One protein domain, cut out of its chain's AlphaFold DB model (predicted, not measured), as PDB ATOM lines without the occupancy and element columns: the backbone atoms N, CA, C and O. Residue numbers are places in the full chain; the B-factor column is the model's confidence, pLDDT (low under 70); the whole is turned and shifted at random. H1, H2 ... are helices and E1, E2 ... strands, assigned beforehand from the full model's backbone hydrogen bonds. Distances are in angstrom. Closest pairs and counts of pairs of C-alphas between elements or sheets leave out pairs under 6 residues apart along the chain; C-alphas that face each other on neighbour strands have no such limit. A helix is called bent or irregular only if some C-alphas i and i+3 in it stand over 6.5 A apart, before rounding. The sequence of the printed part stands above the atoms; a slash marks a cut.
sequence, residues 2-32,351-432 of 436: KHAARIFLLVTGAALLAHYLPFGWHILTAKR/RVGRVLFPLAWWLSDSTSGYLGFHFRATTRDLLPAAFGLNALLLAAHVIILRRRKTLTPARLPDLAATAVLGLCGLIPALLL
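AT A GLANCE: This is residues 2 to 32 and 351 to 432 of the 436 residues of an uncharacterized protein of Opitutaceae bacterium TSB47 (UniProt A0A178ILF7). Two long helices, H1 and H3, stand at opposite sides with the shorter H4 and H5 packed between them; at one end the hairpin of E1 and E2 packs on H1 through E1, and short H2 packs on H3. The printed part has 113 residues with five named helices and two named strands, in the order H1 H2 E1 E2 H3 H4 H5; the sheet, E1 - E2, is antiparallel. It is mostly helix, compact with a radius of gyration of the C-alphas of 15.2 A, and elongated, spanning 48 by 31 by 24 A.

HOW THE PARTS SIT: Start at the hairpin of E1, residues 359 to 362, and E2, residues 374 to 377: N 360 and O 376 are within hydrogen-bond range at 3.0 A. The closest C-alphas of E1 and H1, residues 2 to 29, are Ala 360 and Ala 18, 4.8 A apart. H1 touches H5, residues 423 to 431, with residues 10 to 21 alone, closest at C-alphas Ala 14 and Cys 424, 5.1 A, at a steep tilt of 49 degrees. H4, residues 409 to 421, forms helical hairpins with H5 and with H3, residues 383 to 403; the closest C-alphas are Thr 418 and Gly 425, 4.3 A, and Ala 419 and Asn 390, 5.3 A. H2, residues 351 to 356, touches H3 with its residues 383 to 389 alone, closest at C-alphas Val 355 and Ala 386, 4.4 A. H1 and H3 are apart. Every O i to N i+4 pair is within hydrogen-bond range in H2 and H3, but 23 of 24 in H1, 7 of 9 in H4 and 4 of 5 in H5.

IN THESE COORDINATES: Find C-alpha 2 at (35.762, 9.654, 31.276); from there H1 runs 39.6 A. H3 runs 29.9 A from C-alpha 383 at (27.166, 24.756, 1.168). H4 covers 19.4 A and is irregular, with C-alphas 410 and 413 7.2 A apart. H5 ends at C-alpha 431, (34.040, 3.821, 16.301).

THE WHOLE: The C-alphas of Gly 369 and Lys 405 are the farthest apart, 50.0 A. Residues 33 to 350 are not printed, and C-alphas 32 and 351 are 16.0 A apart across the cut. The link E1 to E2 is long. Look for pLDDT under 70 at residues 30 to 32, 366 to 367 and 369.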
ATOM      1  N   LYS A   2      36.209  10.501  32.401       72.94
ATOM      2  CA  LYS A   2      35.762   9.654  31.276       72.94
ATOM      3  C   LYS A   2      35.070  10.403  30.115       72.94
ATOM      4  O   LYS A   2      35.473  10.249  28.966       72.94
ATOM      5  N   HIS A   3      34.103  11.278  30.411       75.56
ATOM      6  CA  HIS A   3      33.420  12.081  29.382       75.56
ATOM      7  C   HIS A   3      34.342  13.087  28.681       75.56
ATOM      8  O   HIS A   3      34.283  13.221  27.464       75.56
ATOM      9  N   ALA A   4      35.225  13.749  29.433       80.94
ATOM     10  CA  ALA A   4      36.196  14.686  28.871       80.94
ATOM     11  C   ALA A   4      37.196  13.973  27.946       80.94
ATOM     12  O   ALA A   4      37.444  14.442  26.841       80.94
ATOM     13  N   ALA A   5      37.690  12.796  28.349       84.62
ATOM     14  CA  ALA A   5      38.569  11.972  27.521       84.62
ATOM     15  C   ALA A   5      37.883  11.520  26.220       84.62
ATOM     16  O   ALA A   5      38.491  11.545  25.155       84.62
ATOM     17  N   ARG A   6      36.596  11.160  26.279       83.94
ATOM     18  CA  ARG A   6      35.822  10.800  25.084       83.94
ATOM     19  C   ARG A   6      35.622  11.987  24.143       83.94
ATOM     20  O   ARG A   6      35.802  11.825  22.942       83.94
ATOM     21  N   ILE A   7      35.253  13.157  24.667       86.25
ATOM     22  CA  ILE A   7      35.102  14.377  23.857       86.25
ATOM     23  C   ILE A   7      36.437  14.729  23.198       86.25
ATOM     24  O   ILE A   7      36.465  15.011  22.006       86.25
ATOM     25  N   PHE A   8      37.540  14.632  23.942       88.94
ATOM     26  CA  PHE A   8      38.878  14.824  23.397       88.94
ATOM     27  C   PHE A   8      39.162  13.851  22.243       88.94
ATOM     28  O   PHE A   8      39.490  14.294  21.150       88.94
ATOM     29  N   LEU A   9      38.926  12.546  22.427       90.00
ATOM     30  CA  LEU A   9      39.093  11.545  21.364       90.00
ATOM     31  C   LEU A   9      38.202  11.812  20.142       90.00
ATOM     32  O   LEU A   9      38.647  11.604  19.015       90.00
ATOM     33  N   LEU A  10      36.966  12.278  20.344       90.56
ATOM     34  CA  LEU A  10      36.060  12.646  19.255       90.56
ATOM     35  C   LEU A  10      36.614  13.833  18.462       90.56
ATOM     36  O   LEU A  10      36.673  13.767  17.236       90.56
ATOM     37  N   VAL A  11      37.046  14.891  19.152       90.94
ATOM     38  CA  VAL A  11      37.616  16.094  18.532       90.94
ATOM     39  C   VAL A  11      38.915  15.758  17.805       90.94
ATOM     40  O   VAL A  11      39.061  16.110  16.638       90.94
ATOM     41  N   THR A  12      39.830  15.025  18.441       92.19
ATOM     42  CA  THR A  12      41.093  14.604  17.826       92.19
ATOM     43  C   THR A  12      40.854  13.683  16.631       92.19
ATOM     44  O   THR A  12      41.449  13.888  15.579       92.19
ATOM     45  N   GLY A  13      39.957  12.701  16.749       92.75
ATOM     46  CA  GLY A  13      39.613  11.797  15.651       92.75
ATOM     47  C   GLY A  13      38.990  12.533  14.465       92.75
ATOM     48  O   GLY A  13      39.385  12.307  13.323       92.75
ATOM     49  N   ALA A  14      38.069  13.462  14.732       92.62
ATOM     50  CA  ALA A  14      37.460  14.284  13.695       92.62
ATOM     51  C   ALA A  14      38.479  15.223  13.037       92.62
ATOM     52  O   ALA A  14      38.476  15.352  11.815       92.62
ATOM     53  N   ALA A  15      39.389  15.818  13.816       91.75
ATOM     54  CA  ALA A  15      40.471  16.643  13.293       91.75
ATOM     55  C   ALA A  15      41.411  15.829  12.391       91.75
ATOM     56  O   ALA A  15      41.687  16.248  11.273       91.75
ATOM     57  N   LEU A  16      41.850  14.638  12.812       93.50
ATOM     58  CA  LEU A  16      42.703  13.778  11.985       93.50
ATOM     59  C   LEU A  16      42.010  13.378  10.676       93.50
ATOM     60  O   LEU A  16      42.619  13.433   9.611       93.50
ATOM     61  N   LEU A  17      40.726  13.021  10.723       94.38
ATOM     62  CA  LEU A  17      39.976  12.658   9.520       94.38
ATOM     63  C   LEU A  17      39.726  13.855   8.597       94.38
ATOM     64  O   LEU A  17      39.823  13.695   7.383       94.38
ATOM     65  N   ALA A  18      39.496  15.047   9.154       92.94
ATOM     66  CA  ALA A  18      39.400  16.296   8.398       92.94
ATOM     67  C   ALA A  18      40.721  16.692   7.710       92.94
ATOM     68  O   ALA A  18      40.722  17.559   6.842       92.94
ATOM     69  N   HIS A  19      41.836  16.050   8.059       92.44
ATOM     70  CA  HIS A  19      43.098  16.160   7.332       92.44
ATOM     71  C   HIS A  19      43.277  15.017   6.324       92.44
ATOM     72  O   HIS A  19      43.432  15.240   5.123       92.44
ATOM     73  N   TYR A  20      43.217  13.771   6.801       93.12
ATOM     74  CA  TYR A  20      43.608  12.607   6.009       93.12
ATOM     75  C   TYR A  20      42.570  12.168   4.970       93.12
ATOM     76  O   TYR A  20      42.970  11.684   3.912       93.12
ATOM     77  N   LEU A  21      41.260  12.333   5.212       92.31
ATOM     78  CA  LEU A  21      40.246  11.969   4.211       92.31
ATOM     79  C   LEU A  21      40.278  12.911   2.995       92.31
ATOM     80  O   LEU A  21      40.360  12.397   1.875       92.31
ATOM     81  N   PRO A  22      40.299  14.251   3.161       90.25
ATOM     82  CA  PRO A  22      40.487  15.164   2.034       90.25
ATOM     83  C   PRO A  22      41.814  14.934   1.317       90.25
ATOM     84  O   PRO A  22      41.858  14.950   0.089       90.25
ATOM     85  N   PHE A  23      42.891  14.673   2.064       88.25
ATOM     86  CA  PHE A  23      44.195  14.366   1.485       88.25
ATOM     87  C   PHE A  23      44.168  13.085   0.635       88.25
ATOM     88  O   PHE A  23      44.624  13.095  -0.508       88.25
ATOM     89  N   GLY A  24      43.572  12.003   1.142       89.38
ATOM     90  CA  GLY A  24      43.397  10.756   0.398       89.38
ATOM     91  C   GLY A  24      42.532  10.937  -0.850       89.38
ATOM     92  O   GLY A  24      42.902  10.479  -1.931       89.38
ATOM     93  N   TRP A  25      41.425  11.679  -0.739       89.19
ATOM     94  CA  TRP A  25      40.594  12.046  -1.888       89.19
ATOM     95  C   TRP A  25      41.386  12.827  -2.935       89.19
ATOM     96  O   TRP A  25      41.310  12.525  -4.128       89.19
ATOM     97  N   HIS A  26      42.181  13.803  -2.494       84.00
ATOM     98  CA  HIS A  26      43.042  14.575  -3.374       84.00
ATOM     99  C   HIS A  26      44.057  13.667  -4.073       84.00
ATOM    100  O   HIS A  26      44.217  13.789  -5.275       84.00
ATOM    101  N   ILE A  27      44.695  12.713  -3.393       83.81
ATOM    102  CA  ILE A  27      45.606  11.753  -4.046       83.81
ATOM    103  C   ILE A  27      44.886  10.938  -5.128       83.81
ATOM    104  O   ILE A  27      45.410  10.794  -6.231       83.81
ATOM    105  N   LEU A  28      43.684  10.437  -4.839       84.38
ATOM    106  CA  LEU A  28      42.926   9.580  -5.758       84.38
ATOM    107  C   LEU A  28      42.384  10.334  -6.978       84.38
ATOM    108  O   LEU A  28      42.213   9.751  -8.046       84.38
ATOM    109  N   THR A  29      42.099  11.626  -6.822       81.69
ATOM    110  CA  THR A  29      41.435  12.449  -7.845       81.69
ATOM    111  C   THR A  29      42.333  13.529  -8.446       81.69
ATOM    112  O   THR A  29      41.923  14.240  -9.374       81.69
ATOM    113  N   ALA A  30      43.566  13.663  -7.951       67.56
ATOM    114  CA  ALA A  30      44.529  14.637  -8.432       67.56
ATOM    115  C   ALA A  30      44.876  14.353  -9.889       67.56
ATOM    116  O   ALA A  30      45.639  13.450 -10.227       67.56
ATOM    117  N   LYS A  31      44.383  15.224 -10.762       64.44
ATOM    118  CA  LYS A  31      45.007  15.481 -12.049       64.44
ATOM    119  C   LYS A  31      45.886  16.702 -11.847       64.44
ATOM    120  O   LYS A  31      45.370  17.795 -11.636       64.44
ATOM    121  N   ARG A  32      47.210  16.516 -11.841       56.34
ATOM    122  CA  ARG A  32      48.142  17.648 -11.882       56.34
ATOM    123  C   ARG A  32      48.107  18.219 -13.293       56.34
ATOM    124  O   ARG A  32      48.874  17.786 -14.146       56.34
ATOM    125  N   ARG A 351      34.751  19.460  -6.613       88.25
ATOM    126  CA  ARG A 351      33.414  19.806  -6.104       88.25
ATOM    127  C   ARG A 351      32.823  18.718  -5.205       88.25
ATOM    128  O   ARG A 351      32.329  19.025  -4.124       88.25
ATOM    129  N   VAL A 352      32.916  17.449  -5.609       90.06
ATOM    130  CA  VAL A 352      32.483  16.312  -4.776       90.06
ATOM    131  C   VAL A 352      33.287  16.251  -3.476       90.06
ATOM    132  O   VAL A 352      32.695  16.099  -2.411       90.06
ATOM    133  N   GLY A 353      34.608  16.440  -3.538       88.44
ATOM    134  CA  GLY A 353      35.459  16.505  -2.347       88.44
ATOM    135  C   GLY A 353      35.013  17.587  -1.359       88.44
ATOM    136  O   GLY A 353      34.891  17.307  -0.170       88.44
ATOM    137  N   ARG A 354      34.681  18.789  -1.846       88.19
ATOM    138  CA  ARG A 354      34.148  19.891  -1.022       88.19
ATOM    139  C   ARG A 354      32.817  19.530  -0.349       88.19
ATOM    140  O   ARG A 354      32.613  19.810   0.830       88.19
ATOM    141  N   VAL A 355      31.922  18.843  -1.055       90.19
ATOM    142  CA  VAL A 355      30.649  18.381  -0.474       90.19
ATOM    143  C   VAL A 355      30.863  17.293   0.588       90.19
ATOM    144  O   VAL A 355      30.221  17.335   1.635       90.19
ATOM    145  N   LEU A 356      31.768  16.336   0.347       90.00
ATOM    146  CA  LEU A 356      32.077  15.244   1.283       90.00
ATOM    147  C   LEU A 356      32.805  15.727   2.545       90.00
ATOM    148  O   LEU A 356      32.600  15.175   3.628       90.00
ATOM    149  N   PHE A 357      33.656  16.743   2.394       91.88
ATOM    150  CA  PHE A 357      34.519  17.272   3.445       91.88
ATOM    151  C   PHE A 357      34.304  18.789   3.590       91.88
ATOM    152  O   PHE A 357      35.112  19.581   3.104       91.88
ATOM    153  N   PRO A 358      33.214  19.220   4.256       87.94
ATOM    154  CA  PRO A 358      32.841  20.634   4.344       87.94
ATOM    155  C   PRO A 358      33.847  21.495   5.113       87.94
ATOM    156  O   PRO A 358      33.905  22.706   4.902       87.94
ATOM    157  N   LEU A 359      34.623  20.871   6.001       90.56
ATOM    158  CA  LEU A 359      35.736  21.480   6.706       90.56
ATOM    159  C   LEU A 359      36.937  20.544   6.610       90.56
ATOM    160  O   LEU A 359      36.866  19.390   7.038       90.56
ATOM    161  N   ALA A 360      38.029  21.060   6.067       90.31
ATOM    162  CA  ALA A 360      39.289  20.353   5.927       90.31
ATOM    163  C   ALA A 360      40.448  21.247   6.369       90.31
ATOM    164  O   ALA A 360      40.318  22.475   6.388       90.31
ATOM    165  N   TRP A 361      41.581  20.645   6.726       91.25
ATOM    166  CA  TRP A 361      42.777  21.413   7.068       91.25
ATOM    167  C   TRP A 361      44.076  20.759   6.592       91.25
ATOM    168  O   TRP A 361      44.166  19.537   6.459       91.25
ATOM    169  N   TRP A 362      45.093  21.586   6.348       87.88
ATOM    170  CA  TRP A 362      46.419  21.193   5.867       87.88
ATOM    171  C   TRP A 362      47.517  21.853   6.697       87.88
ATOM    172  O   TRP A 362      47.294  22.909   7.284       87.88
ATOM    173  N   LEU A 363      48.691  21.215   6.727       85.00
ATOM    174  CA  LEU A 363      49.886  21.737   7.399       85.00
ATOM    175  C   LEU A 363      50.677  22.736   6.548       85.00
ATOM    176  O   LEU A 363      51.484  23.479   7.086       85.00
ATOM    177  N   SER A 364      50.482  22.723   5.233       80.00
ATOM    178  CA  SER A 364      51.217  23.542   4.270       80.00
ATOM    179  C   SER A 364      50.246  24.175   3.282       80.00
ATOM    180  O   SER A 364      49.252  23.536   2.919       80.00
ATOM    181  N   ASP A 365      50.574  25.365   2.792       79.06
ATOM    182  CA  ASP A 365      49.836  26.061   1.737       79.06
ATOM    183  C   ASP A 365      50.790  26.471   0.611       79.06
ATOM    184  O   ASP A 365      51.958  26.740   0.864       79.06
ATOM    185  N   SER A 366      50.315  26.523  -0.633       69.44
ATOM    186  CA  SER A 366      51.163  26.835  -1.801       69.44
ATOM    187  C   SER A 366      51.544  28.315  -1.928       69.44
ATOM    188  O   SER A 366      52.176  28.735  -2.895       69.44
ATOM    189  N   THR A 367      51.074  29.132  -0.997       69.50
ATOM    190  CA  THR A 367      51.324  30.572  -0.912       69.50
ATOM    191  C   THR A 367      52.260  30.908   0.244       69.50
ATOM    192  O   THR A 367      52.790  32.008   0.296       69.50
ATOM    193  N   SER A 368      52.518  29.958   1.149       74.31
ATOM    194  CA  SER A 368      53.281  30.180   2.373       74.31
ATOM    195  C   SER A 368      54.358  29.117   2.553       74.31
ATOM    196  O   SER A 368      54.083  27.920   2.531       74.31
ATOM    197  N   GLY A 369      55.593  29.549   2.816       68.38
ATOM    198  CA  GLY A 369      56.689  28.648   3.185       68.38
ATOM    199  C   GLY A 369      56.580  28.066   4.603       68.38
ATOM    200  O   GLY A 369      57.421  27.258   4.997       68.38
ATOM    201  N   TYR A 370      55.576  28.468   5.390       72.19
ATOM    202  CA  TYR A 370      55.414  28.031   6.774       72.19
ATOM    203  C   TYR A 370      54.587  26.758   6.915       72.19
ATOM    204  O   TYR A 370      53.635  26.511   6.177       72.19
ATOM    205  N   LEU A 371      54.900  26.004   7.971       80.06
ATOM    206  CA  LEU A 371      53.992  24.997   8.502       80.06
ATOM    207  C   LEU A 371      52.986  25.671   9.440       80.06
ATOM    208  O   LEU A 371      53.371  26.313  10.416       80.06
ATOM    209  N   GLY A 372      51.699  25.506   9.159       82.12
ATOM    210  CA  GLY A 372      50.610  26.100   9.928       82.12
ATOM    211  C   GLY A 372      49.315  25.314   9.777       82.12
ATOM    212  O   GLY A 372      49.212  24.420   8.948       82.12
ATOM    213  N   PHE A 373      48.303  25.625  10.586       86.31
ATOM    214  CA  PHE A 373      46.978  25.025  10.422       86.31
ATOM    215  C   PHE A 373      46.160  25.852   9.429       86.31
ATOM    216  O   PHE A 373      45.548  26.856   9.792       86.31
ATOM    217  N   HIS A 374      46.145  25.421   8.170       86.75
ATOM    218  CA  HIS A 374      45.392  26.072   7.102       86.75
ATOM    219  C   HIS A 374      44.039  25.393   6.944       86.75
ATOM    220  O   HIS A 374      43.959  24.261   6.471       86.75
ATOM    221  N   PHE A 375      42.969  26.078   7.336       87.44
ATOM    222  CA  PHE A 375      41.608  25.566   7.214       87.44
ATOM    223  C   PHE A 375      41.000  25.987   5.879       87.44
ATOM    224  O   PHE A 375      41.027  27.165   5.526       87.44
ATOM    225  N   ARG A 376      40.396  25.041   5.156       85.31
ATOM    226  CA  ARG A 376      39.548  25.343   3.999       85.31
ATOM    227  C   ARG A 376      38.141  24.840   4.275       85.31
ATOM    228  O   ARG A 376      37.930  23.670   4.602       85.31
ATOM    229  N   ALA A 377      37.188  25.753   4.157       86.12
ATOM    230  CA  ALA A 377      35.770  25.455   4.242       86.12
ATOM    231  C   ALA A 377      35.164  25.367   2.840       86.12
ATOM    232  O   ALA A 377      35.675  25.951   1.881       86.12
ATOM    233  N   THR A 378      34.048  24.655   2.738       85.50
ATOM    234  CA  THR A 378      33.280  24.582   1.499       85.50
ATOM    235  C   THR A 378      32.813  25.959   1.030       85.50
ATOM    236  O   THR A 378      32.432  26.821   1.824       85.50
ATOM    237  N   THR A 379      32.836  26.165  -0.286       83.50
ATOM    238  CA  THR A 379      32.374  27.407  -0.908       83.50
ATOM    239  C   THR A 379      30.868  27.579  -0.805       83.50
ATOM    240  O   THR A 379      30.106  26.615  -0.717       83.50
ATOM    241  N   ARG A 380      30.431  28.844  -0.847       84.81
ATOM    242  CA  ARG A 380      29.025  29.231  -0.661       84.81
ATOM    243  C   ARG A 380      28.061  28.548  -1.632       84.81
ATOM    244  O   ARG A 380      26.935  28.265  -1.242       84.81
ATOM    245  N   ASP A 381      28.504  28.257  -2.852       86.56
ATOM    246  CA  ASP A 381      27.722  27.569  -3.881       86.56
ATOM    247  C   ASP A 381      27.451  26.092  -3.545       86.56
ATOM    248  O   ASP A 381      26.397  25.561  -3.888       86.56
ATOM    249  N   LEU A 382      28.370  25.439  -2.830       87.12
ATOM    250  CA  LEU A 382      28.281  24.022  -2.466       87.12
ATOM    251  C   LEU A 382      27.798  23.790  -1.025       87.12
ATOM    252  O   LEU A 382      27.493  22.650  -0.667       87.12
ATOM    253  N   LEU A 383      27.673  24.846  -0.208       86.94
ATOM    254  CA  LEU A 383      27.166  24.756   1.168       86.94
ATOM    255  C   LEU A 383      25.811  24.030   1.269       86.94
ATOM    256  O   LEU A 383      25.705  23.146   2.120       86.94
ATOM    257  N   PRO A 384      24.789  24.309   0.428       90.50
ATOM    258  CA  PRO A 384      23.504  23.614   0.532       90.50
ATOM    259  C   PRO A 384      23.628  22.104   0.301       90.50
ATOM    260  O   PRO A 384      23.013  21.317   1.018       90.50
ATOM    261  N   ALA A 385      24.459  21.690  -0.661       90.44
ATOM    262  CA  ALA A 385      24.707  20.280  -0.945       90.44
ATOM    263  C   ALA A 385      25.462  19.596   0.206       90.44
ATOM    264  O   ALA A 385      25.098  18.492   0.609       90.44
ATOM    265  N   ALA A 386      26.464  20.270   0.778       89.94
ATOM    266  CA  ALA A 386      27.212  19.773   1.929       89.94
ATOM    267  C   ALA A 386      26.324  19.624   3.177       89.94
ATOM    268  O   ALA A 386      26.323  18.574   3.817       89.94
ATOM    269  N   PHE A 387      25.499  20.629   3.492       89.75
ATOM    270  CA  PHE A 387      24.549  20.541   4.604       89.75
ATOM    271  C   PHE A 387      23.459  19.495   4.361       89.75
ATOM    272  O   PHE A 387      23.091  18.782   5.295       89.75
ATOM    273  N   GLY A 388      22.980  19.352   3.122       91.81
ATOM    274  CA  GLY A 388      22.053  18.288   2.742       91.81
ATOM    275  C   GLY A 388      22.641  16.900   2.997       91.81
ATOM    276  O   GLY A 388      21.994  16.057   3.620       91.81
ATOM    277  N   LEU A 389      23.899  16.676   2.602       93.06
ATOM    278  CA  LEU A 389      24.605  15.429   2.889       93.06
ATOM    279  C   LEU A 389      24.799  15.219   4.398       93.06
ATOM    280  O   LEU A 389      24.505  14.137   4.901       93.06
ATOM    281  N   ASN A 390      25.229  16.243   5.139       93.94
ATOM    282  CA  ASN A 390      25.387  16.149   6.592       93.94
ATOM    283  C   ASN A 390      24.064  15.827   7.299       93.94
ATOM    284  O   ASN A 390      24.056  15.035   8.239       93.94
ATOM    285  N   ALA A 391      22.939  16.381   6.837       92.75
ATOM    286  CA  ALA A 391      21.613  16.075   7.368       92.75
ATOM    287  C   ALA A 391      21.214  14.611   7.108       92.75
ATOM    288  O   ALA A 391      20.692  13.947   8.006       92.75
ATOM    289  N   LEU A 392      21.516  14.076   5.919       94.69
ATOM    290  CA  LEU A 392      21.311  12.657   5.605       94.69
ATOM    291  C   LEU A 392      22.188  11.750   6.479       94.69
ATOM    292  O   LEU A 392      21.697  10.765   7.035       94.69
ATOM    293  N   LEU A 393      23.465  12.100   6.654       94.06
ATOM    294  CA  LEU A 393      24.391  11.378   7.531       94.06
ATOM    295  C   LEU A 393      23.936  11.427   8.991       94.06
ATOM    296  O   LEU A 393      23.984  10.413   9.684       94.06
ATOM    297  N   LEU A 394      23.436  12.574   9.450       93.75
ATOM    298  CA  LEU A 394      22.868  12.740  10.783       93.75
ATOM    299  C   LEU A 394      21.624  11.865  10.972       93.75
ATOM    300  O   LEU A 394      21.519  11.164  11.977       93.75
ATOM    301  N   ALA A 395      20.701  11.855  10.005       93.44
ATOM    302  CA  ALA A 395      19.517  11.002  10.050       93.44
ATOM    303  C   ALA A 395      19.902   9.515  10.109       93.44
ATOM    304  O   ALA A 395      19.398   8.777  10.960       93.44
ATOM    305  N   ALA A 396      20.854   9.085   9.275       93.06
ATOM    306  CA  ALA A 396      21.397   7.730   9.308       93.06
ATOM    307  C   ALA A 396      22.045   7.405  10.666       93.06
ATOM    308  O   ALA A 396      21.784   6.344  11.237       93.06
ATOM    309  N   HIS A 397      22.821   8.333  11.230       92.50
ATOM    310  CA  HIS A 397      23.442   8.185  12.545       92.50
ATOM    311  C   HIS A 397      22.391   8.002  13.650       92.50
ATOM    312  O   HIS A 397      22.487   7.071  14.452       92.50
ATOM    313  N   VAL A 398      21.327   8.813  13.651       91.88
ATOM    314  CA  VAL A 398      20.207   8.676  14.597       91.88
ATOM    315  C   VAL A 398      19.510   7.323  14.436       91.88
ATOM    316  O   VAL A 398      19.230   6.664  15.439       91.88
ATOM    317  N   ILE A 399      19.262   6.868  13.203       92.25
ATOM    318  CA  ILE A 399      18.655   5.553  12.934       92.25
ATOM    319  C   ILE A 399      19.536   4.424  13.488       92.25
ATOM    320  O   ILE A 399      19.020   3.517  14.144       92.25
ATOM    321  N   ILE A 400      20.855   4.489  13.288       89.56
ATOM    322  CA  ILE A 400      21.811   3.504  13.818       89.56
ATOM    323  C   ILE A 400      21.771   3.481  15.351       89.56
ATOM    324  O   ILE A 400      21.665   2.406  15.946       89.56
ATOM    325  N   LEU A 401      21.803   4.646  16.004       88.19
ATOM    326  CA  LEU A 401      21.751   4.740  17.467       88.19
ATOM    327  C   LEU A 401      20.419   4.234  18.036       88.19
ATOM    328  O   LEU A 401      20.418   3.545  19.060       88.19
ATOM    329  N   ARG A 402      19.296   4.516  17.358       87.75
ATOM    330  CA  ARG A 402      17.971   3.984  17.713       87.75
ATOM    331  C   ARG A 402      17.924   2.466  17.589       87.75
ATOM    332  O   ARG A 402      17.511   1.804  18.536       87.75
ATOM    333  N   ARG A 403      18.407   1.902  16.475       88.88
ATOM    334  CA  ARG A 403      18.476   0.442  16.270       88.88
ATOM    335  C   ARG A 403      19.356  -0.248  17.311       88.88
ATOM    336  O   ARG A 403      19.011  -1.324  17.780       88.88
ATOM    337  N   ARG A 404      20.452   0.395  17.719       86.31
ATOM    338  CA  ARG A 404      21.341  -0.091  18.787       86.31
ATOM    339  C   ARG A 404      20.808   0.173  20.203       86.31
ATOM    340  O   ARG A 404      21.475  -0.209  21.155       86.31
ATOM    341  N   LYS A 405      19.659   0.847  20.366       83.69
ATOM    342  CA  LYS A 405      19.106   1.293  21.663       83.69
ATOM    343  C   LYS A 405      20.104   2.099  22.514       83.69
ATOM    344  O   LYS A 405      20.110   2.022  23.736       83.69
ATOM    345  N   THR A 406      20.965   2.882  21.863       81.50
ATOM    346  CA  THR A 406      22.024   3.678  22.521       81.50
ATOM    347  C   THR A 406      21.800   5.187  22.426       81.50
ATOM    348  O   THR A 406      22.658   5.967  22.847       81.50
ATOM    349  N   LEU A 407      20.647   5.612  21.897       81.69
ATOM    350  CA  LEU A 407      20.277   7.020  21.800       81.69
ATOM    351  C   LEU A 407      20.053   7.596  23.206       81.69
ATOM    352  O   LEU A 407      19.082   7.266  23.877       81.69
ATOM    353  N   THR A 408      20.979   8.440  23.649       82.50
ATOM    354  CA  THR A 408      20.983   9.067  24.977       82.50
ATOM    355  C   THR A 408      21.465  10.515  24.860       82.50
ATOM    356  O   THR A 408      22.184  10.824  23.906       82.50
ATOM    357  N   PRO A 409      21.142  11.407  25.818       80.94
ATOM    358  CA  PRO A 409      21.620  12.795  25.801       80.94
ATOM    359  C   PRO A 409      23.151  12.913  25.759       80.94
ATOM    360  O   PRO A 409      23.690  13.834  25.156       80.94
ATOM    361  N   ALA A 410      23.869  11.928  26.306       80.38
ATOM    362  CA  ALA A 410      25.330  11.858  26.250       80.38
ATOM    363  C   ALA A 410      25.900  11.720  24.820       80.38
ATOM    364  O   ALA A 410      27.092  11.932  24.618       80.38
ATOM    365  N   ARG A 411      25.068  11.373  23.824       83.38
ATOM    366  CA  ARG A 411      25.429  11.296  22.395       83.38
ATOM    367  C   ARG A 411      25.187  12.605  21.639       83.38
ATOM    368  O   ARG A 411      25.432  12.658  20.438       83.38
ATOM    369  N   LEU A 412      24.734  13.665  22.310       86.00
ATOM    370  CA  LEU A 412      24.550  14.971  21.676       86.00
ATOM    371  C   LEU A 412      25.841  15.508  21.018       86.00
ATOM    372  O   LEU A 412      25.743  15.976  19.885       86.00
ATOM    373  N   PRO A 413      27.045  15.377  21.623       87.06
ATOM    374  CA  PRO A 413      28.291  15.787  20.969       87.06
ATOM    375  C   PRO A 413      28.587  14.998  19.685       87.06
ATOM    376  O   PRO A 413      29.028  15.574  18.697       87.06
ATOM    377  N   ASP A 414      28.285  13.697  19.672       87.94
ATOM    378  CA  ASP A 414      28.484  12.806  18.521       87.94
ATOM    379  C   ASP A 414      27.581  13.209  17.335       87.94
ATOM    380  O   ASP A 414      28.000  13.234  16.172       87.94
ATOM    381  N   LEU A 415      26.326  13.554  17.637       90.06
ATOM    382  CA  LEU A 415      25.354  14.043  16.659       90.06
ATOM    383  C   LEU A 415      25.733  15.437  16.145       90.06
ATOM    384  O   LEU A 415      25.694  15.669  14.938       90.06
ATOM    385  N   ALA A 416      26.164  16.339  17.030       89.69
ATOM    386  CA  ALA A 416      26.630  17.673  16.653       89.69
ATOM    387  C   ALA A 416      27.867  17.607  15.742       89.69
ATOM    388  O   ALA A 416      27.901  18.261  14.700       89.69
ATOM    389  N   ALA A 417      28.845  16.758  16.075       88.69
ATOM    390  CA  ALA A 417      30.024  16.536  15.241       88.69
ATOM    391  C   ALA A 417      29.641  16.025  13.843       88.69
ATOM    392  O   ALA A 417      30.175  16.502  12.848       88.69
ATOM    393  N   THR A 418      28.675  15.105  13.753       90.56
ATOM    394  CA  THR A 418      28.160  14.605  12.464       90.56
ATOM    395  C   THR A 418      27.457  15.702  11.661       90.56
ATOM    396  O   THR A 418      27.640  15.794  10.452       90.56
ATOM    397  N   ALA A 419      26.667  16.553  12.319       89.56
ATOM    398  CA  ALA A 419      25.933  17.627  11.655       89.56
ATOM    399  C   ALA A 419      26.866  18.694  11.055       89.56
ATOM    400  O   ALA A 419      26.612  19.196   9.960       89.56
ATOM    401  N   VAL A 420      27.953  19.028  11.757       87.94
ATOM    402  CA  VAL A 420      28.891  20.083  11.343       87.94
ATOM    403  C   VAL A 420      29.978  19.547  10.410       87.94
ATOM    404  O   VAL A 420      30.244  20.139   9.368       87.94
ATOM    405  N   LEU A 421      30.598  18.416  10.758       88.44
ATOM    406  CA  LEU A 421      31.785  17.882  10.075       88.44
ATOM    407  C   LEU A 421      31.468  16.732   9.107       88.44
ATOM    408  O   LEU A 421      32.379  16.195   8.475       88.44
ATOM    409  N   GLY A 422      30.202  16.324   9.001       91.12
ATOM    410  CA  GLY A 422      29.766  15.265   8.094       91.12
ATOM    411  C   GLY A 422      30.439  13.928   8.390       91.12
ATOM    412  O   GLY A 422      30.443  13.447   9.528       91.12
ATOM    413  N   LEU A 423      31.046  13.333   7.359       91.12
ATOM    414  CA  LEU A 423      31.760  12.054   7.454       91.12
ATOM    415  C   LEU A 423      32.881  12.081   8.501       91.12
ATOM    416  O   LEU A 423      33.048  11.107   9.239       91.12
ATOM    417  N   CYS A 424      33.597  13.203   8.613       91.50
ATOM    418  CA  CYS A 424      34.700  13.358   9.562       91.50
ATOM    419  C   CYS A 424      34.217  13.316  11.020       91.50
ATOM    420  O   CYS A 424      34.958  12.871  11.889       91.50
ATOM    421  N   GLY A 425      32.972  13.728  11.293       88.94
ATOM    422  CA  GLY A 425      32.350  13.611  12.616       88.94
ATOM    423  C   GLY A 425      31.657  12.265  12.853       88.94
ATOM    424  O   GLY A 425      31.679  11.745  13.968       88.94
ATOM    425  N   LEU A 426      31.083  11.669  11.803       92.00
ATOM    426  CA  LEU A 426      30.344  10.405  11.882       92.00
ATOM    427  C   LEU A 426      31.242   9.206  12.213       92.00
ATOM    428  O   LEU A 426      30.917   8.408  13.092       92.00
ATOM    429  N   ILE A 427      32.363   9.060  11.503       91.62
ATOM    430  CA  ILE A 427      33.281   7.921  11.655       91.62
ATOM    431  C   ILE A 427      33.782   7.772  13.105       91.62
ATOM    432  O   ILE A 427      33.595   6.695  13.682       91.62
ATOM    433  N   PRO A 428      34.360   8.805  13.751       90.62
ATOM    434  CA  PRO A 428      34.845   8.672  15.121       90.62
ATOM    435  C   PRO A 428      33.686   8.478  16.107       90.62
ATOM    436  O   PRO A 428      33.813   7.690  17.042       90.62
ATOM    437  N   ALA A 429      32.525   9.098  15.874       88.31
ATOM    438  CA  ALA A 429      31.345   8.905  16.716       88.31
ATOM    439  C   ALA A 429      30.834   7.447  16.743       88.31
ATOM    440  O   ALA A 429      30.350   6.968  17.779       88.31
ATOM    441  N   LEU A 430      30.958   6.732  15.618       87.69
ATOM    442  CA  LEU A 430      30.577   5.323  15.499       87.69
ATOM    443  C   LEU A 430      31.635   4.361  16.055       87.69
ATOM    444  O   LEU A 430      31.257   3.320  16.598       87.69
ATOM    445  N   LEU A 431      32.923   4.688  15.908       86.88
ATOM    446  CA  LEU A 431      34.040   3.821  16.301       86.88
ATOM    447  C   LEU A 431      34.419   3.946  17.780       86.88
ATOM    448  O   LEU A 431      34.870   2.969  18.375       86.88
ATOM    449  N   LEU A 432      34.240   5.121  18.392       82.81
ATOM    450  CA  LEU A 432      34.677   5.346  19.768       82.81
ATOM    451  C   LEU A 432      33.750   4.641  20.783       82.81
ATOM    452  O   LEU A 432      32.559   4.986  20.881       82.81
TER     453      LEU A 432